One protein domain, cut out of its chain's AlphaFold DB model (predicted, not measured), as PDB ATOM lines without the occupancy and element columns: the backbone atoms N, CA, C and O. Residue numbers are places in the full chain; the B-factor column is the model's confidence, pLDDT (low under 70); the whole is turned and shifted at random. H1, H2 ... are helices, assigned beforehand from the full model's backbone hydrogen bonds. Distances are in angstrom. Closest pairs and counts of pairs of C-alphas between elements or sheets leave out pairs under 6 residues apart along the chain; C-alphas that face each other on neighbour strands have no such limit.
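Overview. This is residues 274 to 376 of the 611 residues of the protein "OTU domain-containing protein" of Chrysochromulina tobinii (UniProt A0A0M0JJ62). One long helix, H6, runs beneath a small compact body of helices, crossing H1, H3 and H4 in turn, and its last residues, 367 to 376, stick out from the body as a free arm. H3 is near the middle, with H1 beside it running the opposite way and H4 packed steeply on it, while H5 sits near the first part of H6 and the short H2 lies far out at a corner. The printed part has 103 residues, with six named helices in the order H1 to H6 and no named strand, and its class is all helix. The whole is compact, with a radius of gyration of the C-alphas of 14.3 A, and flat, spanning 47 by 35 by 17 A.

Along the chain. The longest helix, H6, covers residues 348 to 376 and measures 42.0 A from C-alpha 348 at (-12.157, -34.462, -39.760) to C-alpha 376 at (3.084, -52.443, -4.972). H3, residues 304 to 318, is 21.2 A long. H1, residues 274 to 289, is 22.6 A long and begins at C-alpha 274 at (1.238, -29.546, -34.719). H4 covers residues 323 to 333 over 15.1 A, and H5 covers residues 336 to 345 over 12.9 A. H2 is residues 294 to 298.

Arrangement. H6 touches H1 with residues 348 to 353 alone, at a steep tilt of 62 degrees, opposite ways; the closest C-alphas, of Leu 280 and Pro 348, are 6.1 A apart. Residues 355 to 359 of H6 touch residues 315 to 318 of H3, about perpendicular at 86 degrees, the closest C-alphas being those of Ile 315 and Val 359 at 7.0 A. Residues 358 to 363 of H6 touch H4, about perpendicular at 77 degrees, with the C-alphas of Ile 326 and Ala 362 closest at 6.0 A. H1 and H3 touch at a shallow tilt of 30 degrees, opposite ways, closest at the C-alphas of Val 279 and Leu 314, 5.8 A. H3 and H4 touch at a steep tilt of 50 degrees, opposite ways, closest at the C-alphas of Tyr 312 and Thr 327, 5.5 A. H1 only just touches H5, with 3 pairs of C-alphas within 8 A, the closest being Arg 287 and Ala 344 at 6.7 A. H2 is close to H5 but not clearly touching it, with the C-alphas of Leu 294 and His 340 closest at 7.0 A. H1 and H4 are apart. In H1, H2, H4, H5 and H6 every O i to N i+4 pair is within hydrogen-bond range; in H3, 9 of 11 are.

Size, cuts and confidence. The C-alphas farthest apart, of Arg 288 and Thr 376, are 47.9 A apart. The printed part has no cut, and its five links are tight. Mean pLDDT of the printed part is 76.5; residues 294 to 296, 301, 319, 333 and 372 to 376 are under 70.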
ATOM      1  N   ALA A 274       0.445 -28.698 -33.832       72.25
ATOM      2  CA  ALA A 274       1.238 -29.546 -34.719       72.25
ATOM      3  C   ALA A 274       0.702 -30.988 -34.810       72.25
ATOM      4  O   ALA A 274       0.709 -31.579 -35.893       72.25
ATOM      5  N   THR A 275       0.210 -31.551 -33.702       73.88
ATOM      6  CA  THR A 275      -0.340 -32.915 -33.674       73.88
ATOM      7  C   THR A 275      -1.739 -32.958 -34.282       73.88
ATOM      8  O   THR A 275      -2.029 -33.873 -35.051       73.88
ATOM      9  N   GLU A 276      -2.568 -31.929 -34.059       76.19
ATOM     10  CA  GLU A 276      -3.886 -31.801 -34.704       76.19
ATOM     11  C   GLU A 276      -3.754 -31.795 -36.238       76.19
ATOM     12  O   GLU A 276      -4.458 -32.536 -36.925       76.19
ATOM     13  N   VAL A 277      -2.799 -31.036 -36.792       78.06
ATOM     14  CA  VAL A 277      -2.561 -30.980 -38.247       78.06
ATOM     15  C   VAL A 277      -2.108 -32.334 -38.803       78.06
ATOM     16  O   VAL A 277      -2.627 -32.770 -39.832       78.06
ATOM     17  N   ALA A 278      -1.204 -33.038 -38.117       81.38
ATOM     18  CA  ALA A 278      -0.728 -34.353 -38.554       81.38
ATOM     19  C   ALA A 278      -1.842 -35.418 -38.548       81.38
ATOM     20  O   ALA A 278      -1.953 -36.215 -39.484       81.38
ATOM     21  N   VAL A 279      -2.701 -35.412 -37.522       81.75
ATOM     22  CA  VAL A 279      -3.857 -36.319 -37.411       81.75
ATOM     23  C   VAL A 279      -4.875 -36.034 -38.512       81.75
ATOM     24  O   VAL A 279      -5.393 -36.969 -39.123       81.75
ATOM     25  N   LEU A 280      -5.130 -34.758 -38.807       82.12
ATOM     26  CA  LEU A 280      -6.041 -34.345 -39.873       82.12
ATOM     27  C   LEU A 280      -5.550 -34.776 -41.254       82.12
ATOM     28  O   LEU A 280      -6.308 -35.399 -41.999       82.12
ATOM     29  N   GLU A 281      -4.285 -34.504 -41.583       83.25
ATOM     30  CA  GLU A 281      -3.696 -34.936 -42.853       83.25
ATOM     31  C   GLU A 281      -3.749 -36.460 -42.999       83.25
ATOM     32  O   GLU A 281      -4.087 -36.978 -44.068       83.25
ATOM     33  N   ARG A 282      -3.479 -37.198 -41.914       83.56
ATOM     34  CA  ARG A 282      -3.494 -38.661 -41.936       83.56
ATOM     35  C   ARG A 282      -4.903 -39.238 -42.073       83.56
ATOM     36  O   ARG A 282      -5.090 -40.170 -42.857       83.56
ATOM     37  N   LEU A 283      -5.888 -38.673 -41.377       82.75
ATOM     38  CA  LEU A 283      -7.297 -39.068 -41.468       82.75
ATOM     39  C   LEU A 283      -7.857 -38.798 -42.871       82.75
ATOM     40  O   LEU A 283      -8.528 -39.650 -43.458       82.75
ATOM     41  N   GLU A 284      -7.554 -37.634 -43.448       82.38
ATOM     42  CA  GLU A 284      -7.951 -37.317 -44.820       82.38
ATOM     43  C   GLU A 284      -7.277 -38.232 -45.842       82.38
ATOM     44  O   GLU A 284      -7.926 -38.680 -46.791       82.38
ATOM     45  N   GLN A 285      -5.998 -38.552 -45.639       83.81
ATOM     46  CA  GLN A 285      -5.279 -39.487 -46.493       83.81
ATOM     47  C   GLN A 285      -5.920 -40.878 -46.451       83.81
ATOM     48  O   GLN A 285      -6.179 -41.444 -47.511       83.81
ATOM     49  N   GLN A 286      -6.246 -41.401 -45.263       84.44
ATOM     50  CA  GLN A 286      -6.923 -42.694 -45.108       84.44
ATOM     51  C   GLN A 286      -8.283 -42.714 -45.817       84.44
ATOM     52  O   GLN A 286      -8.554 -43.636 -46.584       84.44
ATOM     53  N   ARG A 287      -9.098 -41.661 -45.666       82.75
ATOM     54  CA  ARG A 287     -10.400 -41.541 -46.352       82.75
ATOM     55  C   ARG A 287     -10.283 -41.524 -47.878       82.75
ATOM     56  O   ARG A 287     -11.202 -41.973 -48.559       82.75
ATOM     57  N   ARG A 288      -9.176 -41.004 -48.420       76.12
ATOM     58  CA  ARG A 288      -8.918 -40.949 -49.869       76.12
ATOM     59  C   ARG A 288      -8.310 -42.240 -50.415       76.12
ATOM     60  O   ARG A 288      -8.655 -42.631 -51.525       76.12
ATOM     61  N   SER A 289      -7.404 -42.885 -49.677       74.38
ATOM     62  CA  SER A 289      -6.672 -44.066 -50.155       74.38
ATOM     63  C   SER A 289      -7.339 -45.399 -49.818       74.38
ATOM     64  O   SER A 289      -7.156 -46.361 -50.556       74.38
ATOM     65  N   SER A 290      -8.081 -45.472 -48.712       71.69
ATOM     66  CA  SER A 290      -8.717 -46.693 -48.208       71.69
ATOM     67  C   SER A 290     -10.040 -46.348 -47.506       71.69
ATOM     68  O   SER A 290     -10.101 -46.294 -46.276       71.69
ATOM     69  N   PRO A 291     -11.111 -46.053 -48.266       72.75
ATOM     70  CA  PRO A 291     -12.401 -45.716 -47.680       72.75
ATOM     71  C   PRO A 291     -12.983 -46.919 -46.927       72.75
ATOM     72  O   PRO A 291     -13.164 -47.998 -47.490       72.75
ATOM     73  N   LEU A 292     -13.301 -46.719 -45.648       73.19
ATOM     74  CA  LEU A 292     -13.971 -47.712 -44.809       73.19
ATOM     75  C   LEU A 292     -15.452 -47.796 -45.201       73.19
ATOM     76  O   LEU A 292     -16.252 -46.936 -44.827       73.19
ATOM     77  N   ASP A 293     -15.827 -48.835 -45.948       75.88
ATOM     78  CA  ASP A 293     -17.230 -49.154 -46.223       75.88
ATOM     79  C   ASP A 293     -17.826 -50.003 -45.091       75.88
ATOM     80  O   ASP A 293     -17.300 -51.059 -44.736       75.88
ATOM     81  N   LEU A 294     -18.948 -49.539 -44.532       67.12
ATOM     82  CA  LEU A 294     -19.632 -50.200 -43.421       67.12
ATOM     83  C   LEU A 294     -20.154 -51.584 -43.830       67.12
ATOM     84  O   LEU A 294     -20.105 -52.518 -43.037       67.12
ATOM     85  N   GLN A 295     -20.616 -51.740 -45.076       66.12
ATOM     86  CA  GLN A 295     -21.129 -53.025 -45.561       66.12
ATOM     87  C   GLN A 295     -20.003 -54.042 -45.772       66.12
ATOM     88  O   GLN A 295     -20.143 -55.199 -45.380       66.12
ATOM     89  N   ALA A 296     -18.860 -53.610 -46.310       69.25
ATOM     90  CA  ALA A 296     -17.666 -54.447 -46.412       69.25
ATOM     91  C   ALA A 296     -17.095 -54.849 -45.037       69.25
ATOM     92  O   ALA A 296     -16.648 -55.983 -44.876       69.25
ATOM     93  N   LEU A 297     -17.146 -53.957 -44.039       72.56
ATOM     94  CA  LEU A 297     -16.737 -54.255 -42.660       72.56
ATOM     95  C   LEU A 297     -17.652 -55.290 -41.998       72.56
ATOM     96  O   LEU A 297     -17.157 -56.251 -41.419       72.56
ATOM     97  N   LEU A 298     -18.973 -55.132 -42.117       70.81
ATOM     98  CA  LEU A 298     -19.948 -56.068 -41.542       70.81
ATOM     99  C   LEU A 298     -19.945 -57.441 -42.232       70.81
ATOM    100  O   LEU A 298     -20.322 -58.437 -41.621       70.81
ATOM    101  N   ALA A 299     -19.521 -57.504 -43.496       70.00
ATOM    102  CA  ALA A 299     -19.377 -58.749 -44.245       70.00
ATOM    103  C   ALA A 299     -18.047 -59.484 -43.975       70.00
ATOM    104  O   ALA A 299     -17.894 -60.632 -44.399       70.00
ATOM    105  N   HIS A 300     -17.080 -58.847 -43.301       70.44
ATOM    106  CA  HIS A 300     -15.784 -59.455 -43.008       70.44
ATOM    107  C   HIS A 300     -15.874 -60.365 -41.767       70.44
ATOM    108  O   HIS A 300     -16.474 -59.966 -40.769       70.44
ATOM    109  N   PRO A 301     -15.262 -61.567 -41.779       58.78
ATOM    110  CA  PRO A 301     -15.309 -62.489 -40.640       58.78
ATOM    111  C   PRO A 301     -14.652 -61.933 -39.365       58.78
ATOM    112  O   PRO A 301     -15.043 -62.340 -38.280       58.78
ATOM    113  N   ASP A 302     -13.710 -60.989 -39.499       71.94
ATOM    114  CA  ASP A 302     -13.066 -60.268 -38.389       71.94
ATOM    115  C   ASP A 302     -12.821 -58.790 -38.768       71.94
ATOM    116  O   ASP A 302     -11.847 -58.498 -39.468       71.94
ATOM    117  N   PRO A 303     -13.680 -57.833 -38.374       73.31
ATOM    118  CA  PRO A 303     -13.546 -56.423 -38.771       73.31
ATOM    119  C   PRO A 303     -12.559 -55.612 -37.909       73.31
ATOM    120  O   PRO A 303     -12.071 -54.563 -38.335       73.31
ATOM    121  N   LEU A 304     -12.242 -56.096 -36.703       75.38
ATOM    122  CA  LEU A 304     -11.411 -55.394 -35.716       75.38
ATOM    123  C   LEU A 304      -9.960 -55.129 -36.166       75.38
ATOM    124  O   LEU A 304      -9.474 -54.031 -35.903       75.38
ATOM    125  N   PRO A 305      -9.256 -56.044 -36.865       77.88
ATOM    126  CA  PRO A 305      -7.879 -55.794 -37.302       77.88
ATOM    127  C   PRO A 305      -7.757 -54.627 -38.288       77.88
ATOM    128  O   PRO A 305      -6.832 -53.827 -38.175       77.88
ATOM    129  N   MET A 306      -8.714 -54.486 -39.214       72.75
ATOM    130  CA  MET A 306      -8.699 -53.399 -40.199       72.75
ATOM    131  C   MET A 306      -8.937 -52.042 -39.534       72.75
ATOM    132  O   MET A 306      -8.235 -51.076 -39.826       72.75
ATOM    133  N   LEU A 307      -9.893 -51.968 -38.603       78.69
ATOM    134  CA  LEU A 307     -10.130 -50.764 -37.803       78.69
ATOM    135  C   LEU A 307      -8.942 -50.446 -36.895       78.69
ATOM    136  O   LEU A 307      -8.564 -49.284 -36.764       78.69
ATOM    137  N   GLY A 308      -8.320 -51.477 -36.324       82.06
ATOM    138  CA  GLY A 308      -7.124 -51.354 -35.501       82.06
ATOM    139  C   GLY A 308      -5.960 -50.729 -36.241       82.06
ATOM    140  O   GLY A 308      -5.316 -49.840 -35.703       82.06
ATOM    141  N   GLU A 309      -5.717 -51.135 -37.485       82.56
ATOM    142  CA  GLU A 309      -4.654 -50.554 -38.304       82.56
ATOM    143  C   GLU A 309      -4.908 -49.068 -38.607       82.56
ATOM    144  O   GLU A 309      -3.997 -48.245 -38.488       82.56
ATOM    145  N   HIS A 310      -6.154 -48.702 -38.928       80.69
ATOM    146  CA  HIS A 310      -6.522 -47.307 -39.190       80.69
ATOM    147  C   HIS A 310      -6.377 -46.443 -37.930       80.69
ATOM    148  O   HIS A 310      -5.788 -45.363 -37.996       80.69
ATOM    149  N   LEU A 311      -6.847 -46.938 -36.780       83.44
ATOM    150  CA  LEU A 311      -6.734 -46.264 -35.484       83.44
ATOM    151  C   LEU A 311      -5.281 -46.144 -35.019       83.44
ATOM    152  O   LEU A 311      -4.876 -45.069 -34.585       83.44
ATOM    153  N   TYR A 312      -4.487 -47.208 -35.140       85.06
ATOM    154  CA  TYR A 312      -3.086 -47.224 -34.715       85.06
ATOM    155  C   TYR A 312      -2.286 -46.107 -35.383       85.06
ATOM    156  O   TYR A 312      -1.581 -45.364 -34.706       85.06
ATOM    157  N   GLN A 313      -2.460 -45.940 -36.696       82.69
ATOM    158  CA  GLN A 313      -1.771 -44.906 -37.470       82.69
ATOM    159  C   GLN A 313      -2.171 -43.478 -37.068       82.69
ATOM    160  O   GLN A 313      -1.372 -42.563 -37.233       82.69
ATOM    161  N   LEU A 314      -3.390 -43.267 -36.558       82.50
ATOM    162  CA  LEU A 314      -3.842 -41.959 -36.062       82.50
ATOM    163  C   LEU A 314      -3.334 -41.690 -34.637       82.50
ATOM    164  O   LEU A 314      -2.979 -40.564 -34.295       82.50
ATOM    165  N   ILE A 315      -3.264 -42.730 -33.804       83.31
ATOM    166  CA  ILE A 315      -2.765 -42.650 -32.424       83.31
ATOM    167  C   ILE A 315      -1.246 -42.451 -32.406       83.31
ATOM    168  O   ILE A 315      -0.730 -41.748 -31.541       83.31
ATOM    169  N   GLU A 316      -0.525 -43.012 -33.376       84.75
ATOM    170  CA  GLU A 316       0.915 -42.800 -33.548       84.75
ATOM    171  C   GLU A 316       1.268 -41.311 -33.734       84.75
ATOM    172  O   GLU A 316       2.302 -40.861 -33.244       84.75
ATOM    173  N   CYS A 317       0.372 -40.511 -34.324       80.44
ATOM    174  CA  CYS A 317       0.557 -39.064 -34.473       80.44
ATOM    175  C   CYS A 317       0.535 -38.277 -33.145       80.44
ATOM    176  O   CYS A 317       0.938 -37.118 -33.133       80.44
ATOM    177  N   HIS A 318       0.079 -38.873 -32.037       73.31
ATOM    178  CA  HIS A 318      -0.068 -38.206 -30.733       73.31
ATOM    179  C   HIS A 318       1.168 -38.371 -29.810       73.31
ATOM    180  O   HIS A 318       1.056 -38.171 -28.602       73.31
ATOM    181  N   ASP A 319       2.325 -38.778 -30.357       66.00
ATOM    182  CA  ASP A 319       3.602 -39.042 -29.652       66.00
ATOM    183  C   ASP A 319       3.437 -39.824 -28.334       66.00
ATOM    184  O   ASP A 319       3.849 -39.427 -27.238       66.00
ATOM    185  N   VAL A 320       2.745 -40.960 -28.427       74.69
ATOM    186  CA  VAL A 320       2.355 -41.744 -27.256       74.69
ATOM    187  C   VAL A 320       3.350 -42.862 -26.964       74.69
ATOM    188  O   VAL A 320       3.755 -43.596 -27.855       74.69
ATOM    189  N   ARG A 321       3.665 -43.098 -25.681       70.12
ATOM    190  CA  ARG A 321       4.595 -44.171 -25.261       70.12
ATOM    191  C   ARG A 321       4.155 -45.594 -25.640       70.12
ATOM    192  O   ARG A 321       5.006 -46.470 -25.735       70.12
ATOM    193  N   LEU A 322       2.849 -45.857 -25.775       77.94
ATOM    194  CA  LEU A 322       2.284 -47.198 -26.015       77.94
ATOM    195  C   LEU A 322       1.080 -47.157 -26.984       77.94
ATOM    196  O   LEU A 322      -0.044 -47.470 -26.574       77.94
ATOM    197  N   PRO A 323       1.281 -46.817 -28.271       79.69
ATOM    198  CA  PRO A 323       0.186 -46.616 -29.224       79.69
ATOM    199  C   PRO A 323      -0.620 -47.899 -29.460       79.69
ATOM    200  O   PRO A 323      -1.846 -47.858 -29.515       79.69
ATOM    201  N   GLY A 324       0.031 -49.067 -29.481       80.12
ATOM    202  CA  GLY A 324      -0.651 -50.355 -29.670       80.12
ATOM    203  C   GLY A 324      -1.573 -50.734 -28.512       80.12
ATOM    204  O   GLY A 324      -2.662 -51.257 -28.730       80.12
ATOM    205  N   LYS A 325      -1.181 -50.410 -27.275       79.38
ATOM    206  CA  LYS A 325      -2.010 -50.683 -26.095       79.38
ATOM    207  C   LYS A 325      -3.225 -49.761 -26.049       79.38
ATOM    208  O   LYS A 325      -4.305 -50.210 -25.693       79.38
ATOM    209  N   ILE A 326      -3.055 -48.507 -26.465       80.50
ATOM    210  CA  ILE A 326      -4.155 -47.546 -26.591       80.50
ATOM    211  C   ILE A 326      -5.095 -47.951 -27.722       80.50
ATOM    212  O   ILE A 326      -6.301 -47.964 -27.523       80.50
ATOM    213  N   THR A 327      -4.561 -48.381 -28.864       83.19
ATOM    214  CA  THR A 327      -5.365 -48.893 -29.984       83.19
ATOM    215  C   THR A 327      -6.218 -50.082 -29.548       83.19
ATOM    216  O   THR A 327      -7.419 -50.089 -29.792       83.19
ATOM    217  N   GLY A 328      -5.626 -51.053 -28.840       80.06
ATOM    218  CA  GLY A 328      -6.367 -52.181 -28.269       80.06
ATOM    219  C   GLY A 328      -7.439 -51.732 -27.273       80.06
ATOM    220  O   GLY A 328      -8.577 -52.168 -27.365       80.06
ATOM    221  N   MET A 329      -7.115 -50.783 -26.386       77.19
ATOM    222  CA  MET A 329      -8.088 -50.220 -25.439       77.19
ATOM    223  C   MET A 329      -9.268 -49.521 -26.127       77.19
ATOM    224  O   MET A 329     -10.382 -49.581 -25.615       77.19
ATOM    225  N   LEU A 330      -9.041 -48.859 -27.264       79.75
ATOM    226  CA  LEU A 330     -10.098 -48.190 -28.026       79.75
ATOM    227  C   LEU A 330     -10.945 -49.182 -28.830       79.75
ATOM    228  O   LEU A 330     -12.163 -49.031 -28.868       79.75
ATOM    229  N   LEU A 331     -10.327 -50.212 -29.412       81.00
ATOM    230  CA  LEU A 331     -11.036 -51.289 -30.109       81.00
ATOM    231  C   LEU A 331     -11.910 -52.132 -29.174       81.00
ATOM    232  O   LEU A 331     -13.006 -52.521 -29.564       81.00
ATOM    233  N   ASP A 332     -11.446 -52.395 -27.952       78.25
ATOM    234  CA  ASP A 332     -12.211 -53.147 -26.950       78.25
ATOM    235  C   ASP A 332     -13.333 -52.301 -26.315       78.25
ATOM    236  O   ASP A 332     -14.273 -52.844 -25.731       78.25
ATOM    237  N   GLY A 333     -13.215 -50.969 -26.371       65.88
ATOM    238  CA  GLY A 333     -14.075 -50.035 -25.642       65.88
ATOM    239  C   GLY A 333     -15.176 -49.362 -26.462       65.88
ATOM    240  O   GLY A 333     -16.160 -48.913 -25.874       65.88
ATOM    241  N   LEU A 334     -15.023 -49.262 -27.784       75.19
ATOM    242  CA  LEU A 334     -15.943 -48.545 -28.669       75.19
ATOM    243  C   LEU A 334     -16.689 -49.508 -29.588       75.19
ATOM    244  O   LEU A 334     -16.137 -50.506 -30.050       75.19
ATOM    245  N   SER A 335     -17.955 -49.199 -29.872       78.19
ATOM    246  CA  SER A 335     -18.726 -50.006 -30.815       78.19
ATOM    247  C   SER A 335     -18.207 -49.835 -32.246       78.19
ATOM    248  O   SER A 335     -17.659 -48.793 -32.620       78.19
ATOM    249  N   LEU A 336     -18.411 -50.866 -33.069       75.81
ATOM    250  CA  LEU A 336     -18.017 -50.866 -34.479       75.81
ATOM    251  C   LEU A 336     -18.611 -49.665 -35.239       75.81
ATOM    252  O   LEU A 336     -17.921 -49.039 -36.041       75.81
ATOM    253  N   ASP A 337     -19.864 -49.320 -34.933       73.88
ATOM    254  CA  ASP A 337     -20.592 -48.210 -35.550       73.88
ATOM    255  C   ASP A 337     -20.045 -46.844 -35.115       73.88
ATOM    256  O   ASP A 337     -19.953 -45.933 -35.934       73.88
ATOM    257  N   GLU A 338     -19.630 -46.685 -33.854       79.06
ATOM    258  CA  GLU A 338     -19.012 -45.444 -33.363       79.06
ATOM    259  C   GLU A 338     -17.625 -45.223 -33.976       79.06
ATOM    260  O   GLU A 338     -17.312 -44.112 -34.412       79.06
ATOM    261  N   LEU A 339     -16.813 -46.282 -34.062       80.31
ATOM    262  CA  LEU A 339     -15.498 -46.238 -34.703       80.31
ATOM    263  C   LEU A 339     -15.613 -45.946 -36.198       80.31
ATOM    264  O   LEU A 339     -14.893 -45.095 -36.722       80.31
ATOM    265  N   HIS A 340     -16.547 -46.607 -36.886       81.62
ATOM    266  CA  HIS A 340     -16.822 -46.342 -38.296       81.62
ATOM    267  C   HIS A 340     -17.342 -44.919 -38.508       81.62
ATOM    268  O   HIS A 340     -16.822 -44.194 -39.355       81.62
ATOM    269  N   SER A 341     -18.304 -44.484 -37.692       81.94
ATOM    270  CA  SER A 341     -18.869 -43.138 -37.757       81.94
ATOM    271  C   SER A 341     -17.782 -42.075 -37.606       81.94
ATOM    272  O   SER A 341     -17.750 -41.123 -38.388       81.94
ATOM    273  N   LEU A 342     -16.845 -42.246 -36.674       81.38
ATOM    274  CA  LEU A 342     -15.753 -41.298 -36.479       81.38
ATOM    275  C   LEU A 342     -14.741 -41.316 -37.636       81.38
ATOM    276  O   LEU A 342     -14.368 -40.263 -38.160       81.38
ATOM    277  N   LEU A 343     -14.317 -42.502 -38.077       78.62
ATOM    278  CA  LEU A 343     -13.286 -42.639 -39.108       78.62
ATOM    279  C   LEU A 343     -13.795 -42.272 -40.506       78.62
ATOM    280  O   LEU A 343     -13.046 -41.683 -41.285       78.62
ATOM    281  N   ALA A 344     -15.062 -42.553 -40.820       79.00
ATOM    282  CA  ALA A 344     -15.620 -42.394 -42.162       79.00
ATOM    283  C   ALA A 344     -16.601 -41.218 -42.309       79.00
ATOM    284  O   ALA A 344     -16.625 -40.596 -43.371       79.00
ATOM    285  N   SER A 345     -17.403 -40.897 -41.285       74.62
ATOM    286  CA  SER A 345     -18.552 -39.982 -41.438       74.62
ATOM    287  C   SER A 345     -18.421 -38.632 -40.721       74.62
ATOM    288  O   SER A 345     -18.958 -37.635 -41.204       74.62
ATOM    289  N   ALA A 346     -17.684 -38.560 -39.609       81.06
ATOM    290  CA  ALA A 346     -17.533 -37.333 -38.831       81.06
ATOM    291  C   ALA A 346     -16.670 -36.283 -39.563       81.06
ATOM    292  O   ALA A 346     -15.762 -36.650 -40.323       81.06
ATOM    293  N   PRO A 347     -16.888 -34.973 -39.336       78.94
ATOM    294  CA  PRO A 347     -15.976 -33.936 -39.810       78.94
ATOM    295  C   PRO A 347     -14.556 -34.208 -39.296       78.94
ATOM    296  O   PRO A 347     -14.401 -34.592 -38.138       78.94
ATOM    297  N   PRO A 348     -13.508 -34.033 -40.120       75.38
ATOM    298  CA  PRO A 348     -12.157 -34.462 -39.760       75.38
ATOM    299  C   PRO A 348     -11.633 -33.751 -38.504       75.38
ATOM    300  O   PRO A 348     -10.972 -34.379 -37.686       75.38
ATOM    301  N   ARG A 349     -12.010 -32.481 -38.301       73.06
ATOM    302  CA  ARG A 349     -11.677 -31.693 -37.103       73.06
ATOM    303  C   ARG A 349     -12.323 -32.231 -35.830       73.06
ATOM    304  O   ARG A 349     -11.644 -32.391 -34.823       73.06
ATOM    305  N   ASP A 350     -13.605 -32.566 -35.899       77.56
ATOM    306  CA  ASP A 350     -14.336 -33.121 -34.758       77.56
ATOM    307  C   ASP A 350     -13.848 -34.543 -34.439       77.56
ATOM    308  O   ASP A 350     -13.720 -34.913 -33.276       77.56
ATOM    309  N   ALA A 351     -13.510 -35.320 -35.474       78.56
ATOM    310  CA  ALA A 351     -12.909 -36.641 -35.335       78.56
ATOM    311  C   ALA A 351     -11.514 -36.572 -34.693       78.56
ATOM    312  O   ALA A 351     -11.225 -37.366 -33.802       78.56
ATOM    313  N   ALA A 352     -10.668 -35.620 -35.101       77.62
ATOM    314  CA  ALA A 352      -9.346 -35.411 -34.513       77.62
ATOM    315  C   ALA A 352      -9.433 -34.968 -33.043       77.62
ATOM    316  O   ALA A 352      -8.725 -35.517 -32.202       77.62
ATOM    317  N   ALA A 353     -10.347 -34.049 -32.714       78.06
ATOM    318  CA  ALA A 353     -10.573 -33.610 -31.337       78.06
ATOM    319  C   ALA A 353     -11.074 -34.755 -30.436       78.06
ATOM    320  O   ALA A 353     -10.561 -34.947 -29.335       78.06
ATOM    321  N   ALA A 354     -12.033 -35.550 -30.921       78.56
ATOM    322  CA  ALA A 354     -12.528 -36.717 -30.195       78.56
ATOM    323  C   ALA A 354     -11.443 -37.795 -30.022       78.56
ATOM    324  O   ALA A 354     -11.324 -38.378 -28.946       78.56
ATOM    325  N   LEU A 355     -10.616 -38.037 -31.048       82.38
ATOM    326  CA  LEU A 355      -9.488 -38.968 -30.955       82.38
ATOM    327  C   LEU A 355      -8.463 -38.520 -29.916       82.38
ATOM    328  O   LEU A 355      -8.017 -39.350 -29.129       82.38
ATOM    329  N   ALA A 356      -8.122 -37.234 -29.869       79.62
ATOM    330  CA  ALA A 356      -7.184 -36.718 -28.881       79.62
ATOM    331  C   ALA A 356      -7.714 -36.847 -27.453       79.62
ATOM    332  O   ALA A 356      -7.001 -37.340 -26.584       79.62
ATOM    333  N   GLU A 357      -8.991 -36.521 -27.225       82.19
ATOM    334  CA  GLU A 357      -9.637 -36.721 -25.923       82.19
ATOM    335  C   GLU A 357      -9.554 -38.193 -25.478       82.19
ATOM    336  O   GLU A 357      -9.263 -38.503 -24.316       82.19
ATOM    337  N   TRP A 358      -9.767 -39.128 -26.406       81.69
ATOM    338  CA  TRP A 358      -9.697 -40.560 -26.123       81.69
ATOM    339  C   TRP A 358      -8.269 -41.044 -25.876       81.69
ATOM    340  O   TRP A 358      -8.042 -41.855 -24.973       81.69
ATOM    341  N   VAL A 359      -7.300 -40.538 -26.640       82.38
ATOM    342  CA  VAL A 359      -5.879 -40.842 -26.460       82.38
ATOM    343  C   VAL A 359      -5.387 -40.320 -25.113       82.38
ATOM    344  O   VAL A 359      -4.767 -41.085 -24.375       82.38
ATOM    345  N   ASP A 360      -5.714 -39.083 -24.742       79.12
ATOM    346  CA  ASP A 360      -5.343 -38.490 -23.454       79.12
ATOM    347  C   ASP A 360      -5.938 -39.279 -22.285       79.12
ATOM    348  O   ASP A 360      -5.241 -39.626 -21.324       79.12
ATOM    349  N   THR A 361      -7.208 -39.667 -22.404       78.75
ATOM    350  CA  THR A 361      -7.894 -40.503 -21.408       78.75
ATOM    351  C   THR A 361      -7.224 -41.875 -21.259       78.75
ATOM    352  O   THR A 361      -7.001 -42.367 -20.144       78.75
ATOM    353  N   ALA A 362      -6.852 -42.508 -22.375       79.38
ATOM    354  CA  ALA A 362      -6.169 -43.798 -22.366       79.38
ATOM    355  C   ALA A 362      -4.743 -43.690 -21.798       79.38
ATOM    356  O   ALA A 362      -4.328 -44.539 -21.004       79.38
ATOM    357  N   GLN A 363      -4.004 -42.629 -22.136       79.31
ATOM    358  CA  GLN A 363      -2.686 -42.346 -21.570       79.31
ATOM    359  C   GLN A 363      -2.743 -42.152 -20.057       79.31
ATOM    360  O   GLN A 363      -1.926 -42.729 -19.336       79.31
ATOM    361  N   GLN A 364      -3.711 -41.374 -19.573       79.31
ATOM    362  CA  GLN A 364      -3.902 -41.131 -18.149       79.31
ATOM    363  C   GLN A 364      -4.164 -42.443 -17.398       79.31
ATOM    364  O   GLN A 364      -3.503 -42.739 -16.404       79.31
ATOM    365  N   THR A 365      -5.016 -43.305 -17.957       76.50
ATOM    366  CA  THR A 365      -5.300 -44.637 -17.399       76.50
ATOM    367  C   THR A 365      -4.043 -45.511 -17.308       76.50
ATOM    368  O   THR A 365      -3.849 -46.245 -16.336       76.50
ATOM    369  N   LEU A 366      -3.168 -45.453 -18.318       79.94
ATOM    370  CA  LEU A 366      -1.916 -46.210 -18.326       79.94
ATOM    371  C   LEU A 366      -0.896 -45.670 -17.314       79.94
ATOM    372  O   LEU A 366      -0.185 -46.473 -16.706       79.94
ATOM    373  N   ARG A 367      -0.832 -44.347 -17.107       76.00
ATOM    374  CA  ARG A 367       0.028 -43.720 -16.086       76.00
ATOM    375  C   ARG A 367      -0.410 -44.119 -14.679       76.00
ATOM    376  O   ARG A 367       0.409 -44.612 -13.911       76.00
ATOM    377  N   GLU A 368      -1.703 -44.031 -14.387       71.94
ATOM    378  CA  GLU A 368      -2.258 -44.406 -13.081       71.94
ATOM    379  C   GLU A 368      -2.078 -45.904 -12.782       71.94
ATOM    380  O   GLU A 368      -1.722 -46.293 -11.669       71.94
ATOM    381  N   ALA A 369      -2.245 -46.774 -13.784       72.12
ATOM    382  CA  ALA A 369      -1.972 -48.202 -13.628       72.12
ATOM    383  C   ALA A 369      -0.484 -48.493 -13.356       72.12
ATOM    384  O   ALA A 369      -0.169 -49.395 -12.577       72.12
ATOM    385  N   ALA A 370       0.429 -47.738 -13.976       71.38
ATOM    386  CA  ALA A 370       1.862 -47.857 -13.728       71.38
ATOM    387  C   ALA A 370       2.246 -47.376 -12.317       71.38
ATOM    388  O   ALA A 370       3.071 -48.011 -11.665       71.38
ATOM    389  N   GLU A 371       1.613 -46.314 -11.813       73.62
ATOM    390  CA  GLU A 371       1.817 -45.815 -10.446       73.62
ATOM    391  C   GLU A 371       1.332 -46.808  -9.381       73.62
ATOM    392  O   GLU A 371       2.013 -47.019  -8.378       73.62
ATOM    393  N   ILE A 372       0.203 -47.483  -9.618       65.81
ATOM    394  CA  ILE A 372      -0.293 -48.543  -8.727       65.81
ATOM    395  C   ILE A 372       0.697 -49.711  -8.675       65.81
ATOM    396  O   ILE A 372       0.987 -50.212  -7.590       65.81
ATOM    397  N   LEU A 373       1.250 -50.121  -9.822       63.06
ATOM    398  CA  LEU A 373       2.249 -51.191  -9.879       63.06
ATOM    399  C   LEU A 373       3.545 -50.792  -9.158       63.06
ATOM    400  O   LEU A 373       4.041 -51.569  -8.342       63.06
ATOM    401  N   ALA A 374       4.018 -49.559  -9.356       62.31
ATOM    402  CA  ALA A 374       5.188 -49.017  -8.663       62.31
ATOM    403  C   ALA A 374       4.983 -48.886  -7.139       62.31
ATOM    404  O   ALA A 374       5.925 -49.067  -6.370       62.31
ATOM    405  N   ALA A 375       3.755 -48.623  -6.679       56.44
ATOM    406  CA  ALA A 375       3.413 -48.591  -5.254       56.44
ATOM    407  C   ALA A 375       3.312 -49.991  -4.614       56.44
ATOM    408  O   ALA A 375       3.344 -50.111  -3.387       56.44
ATOM    409  N   THR A 376       3.187 -51.046  -5.426       49.78
ATOM    410  CA  THR A 376       3.084 -52.443  -4.972       49.78
ATOM    411  C   THR A 376       4.380 -53.245  -5.070       49.78
ATOM    412  O   THR A 376       4.412 -54.377  -4.587       49.78
TER     413      THR A 376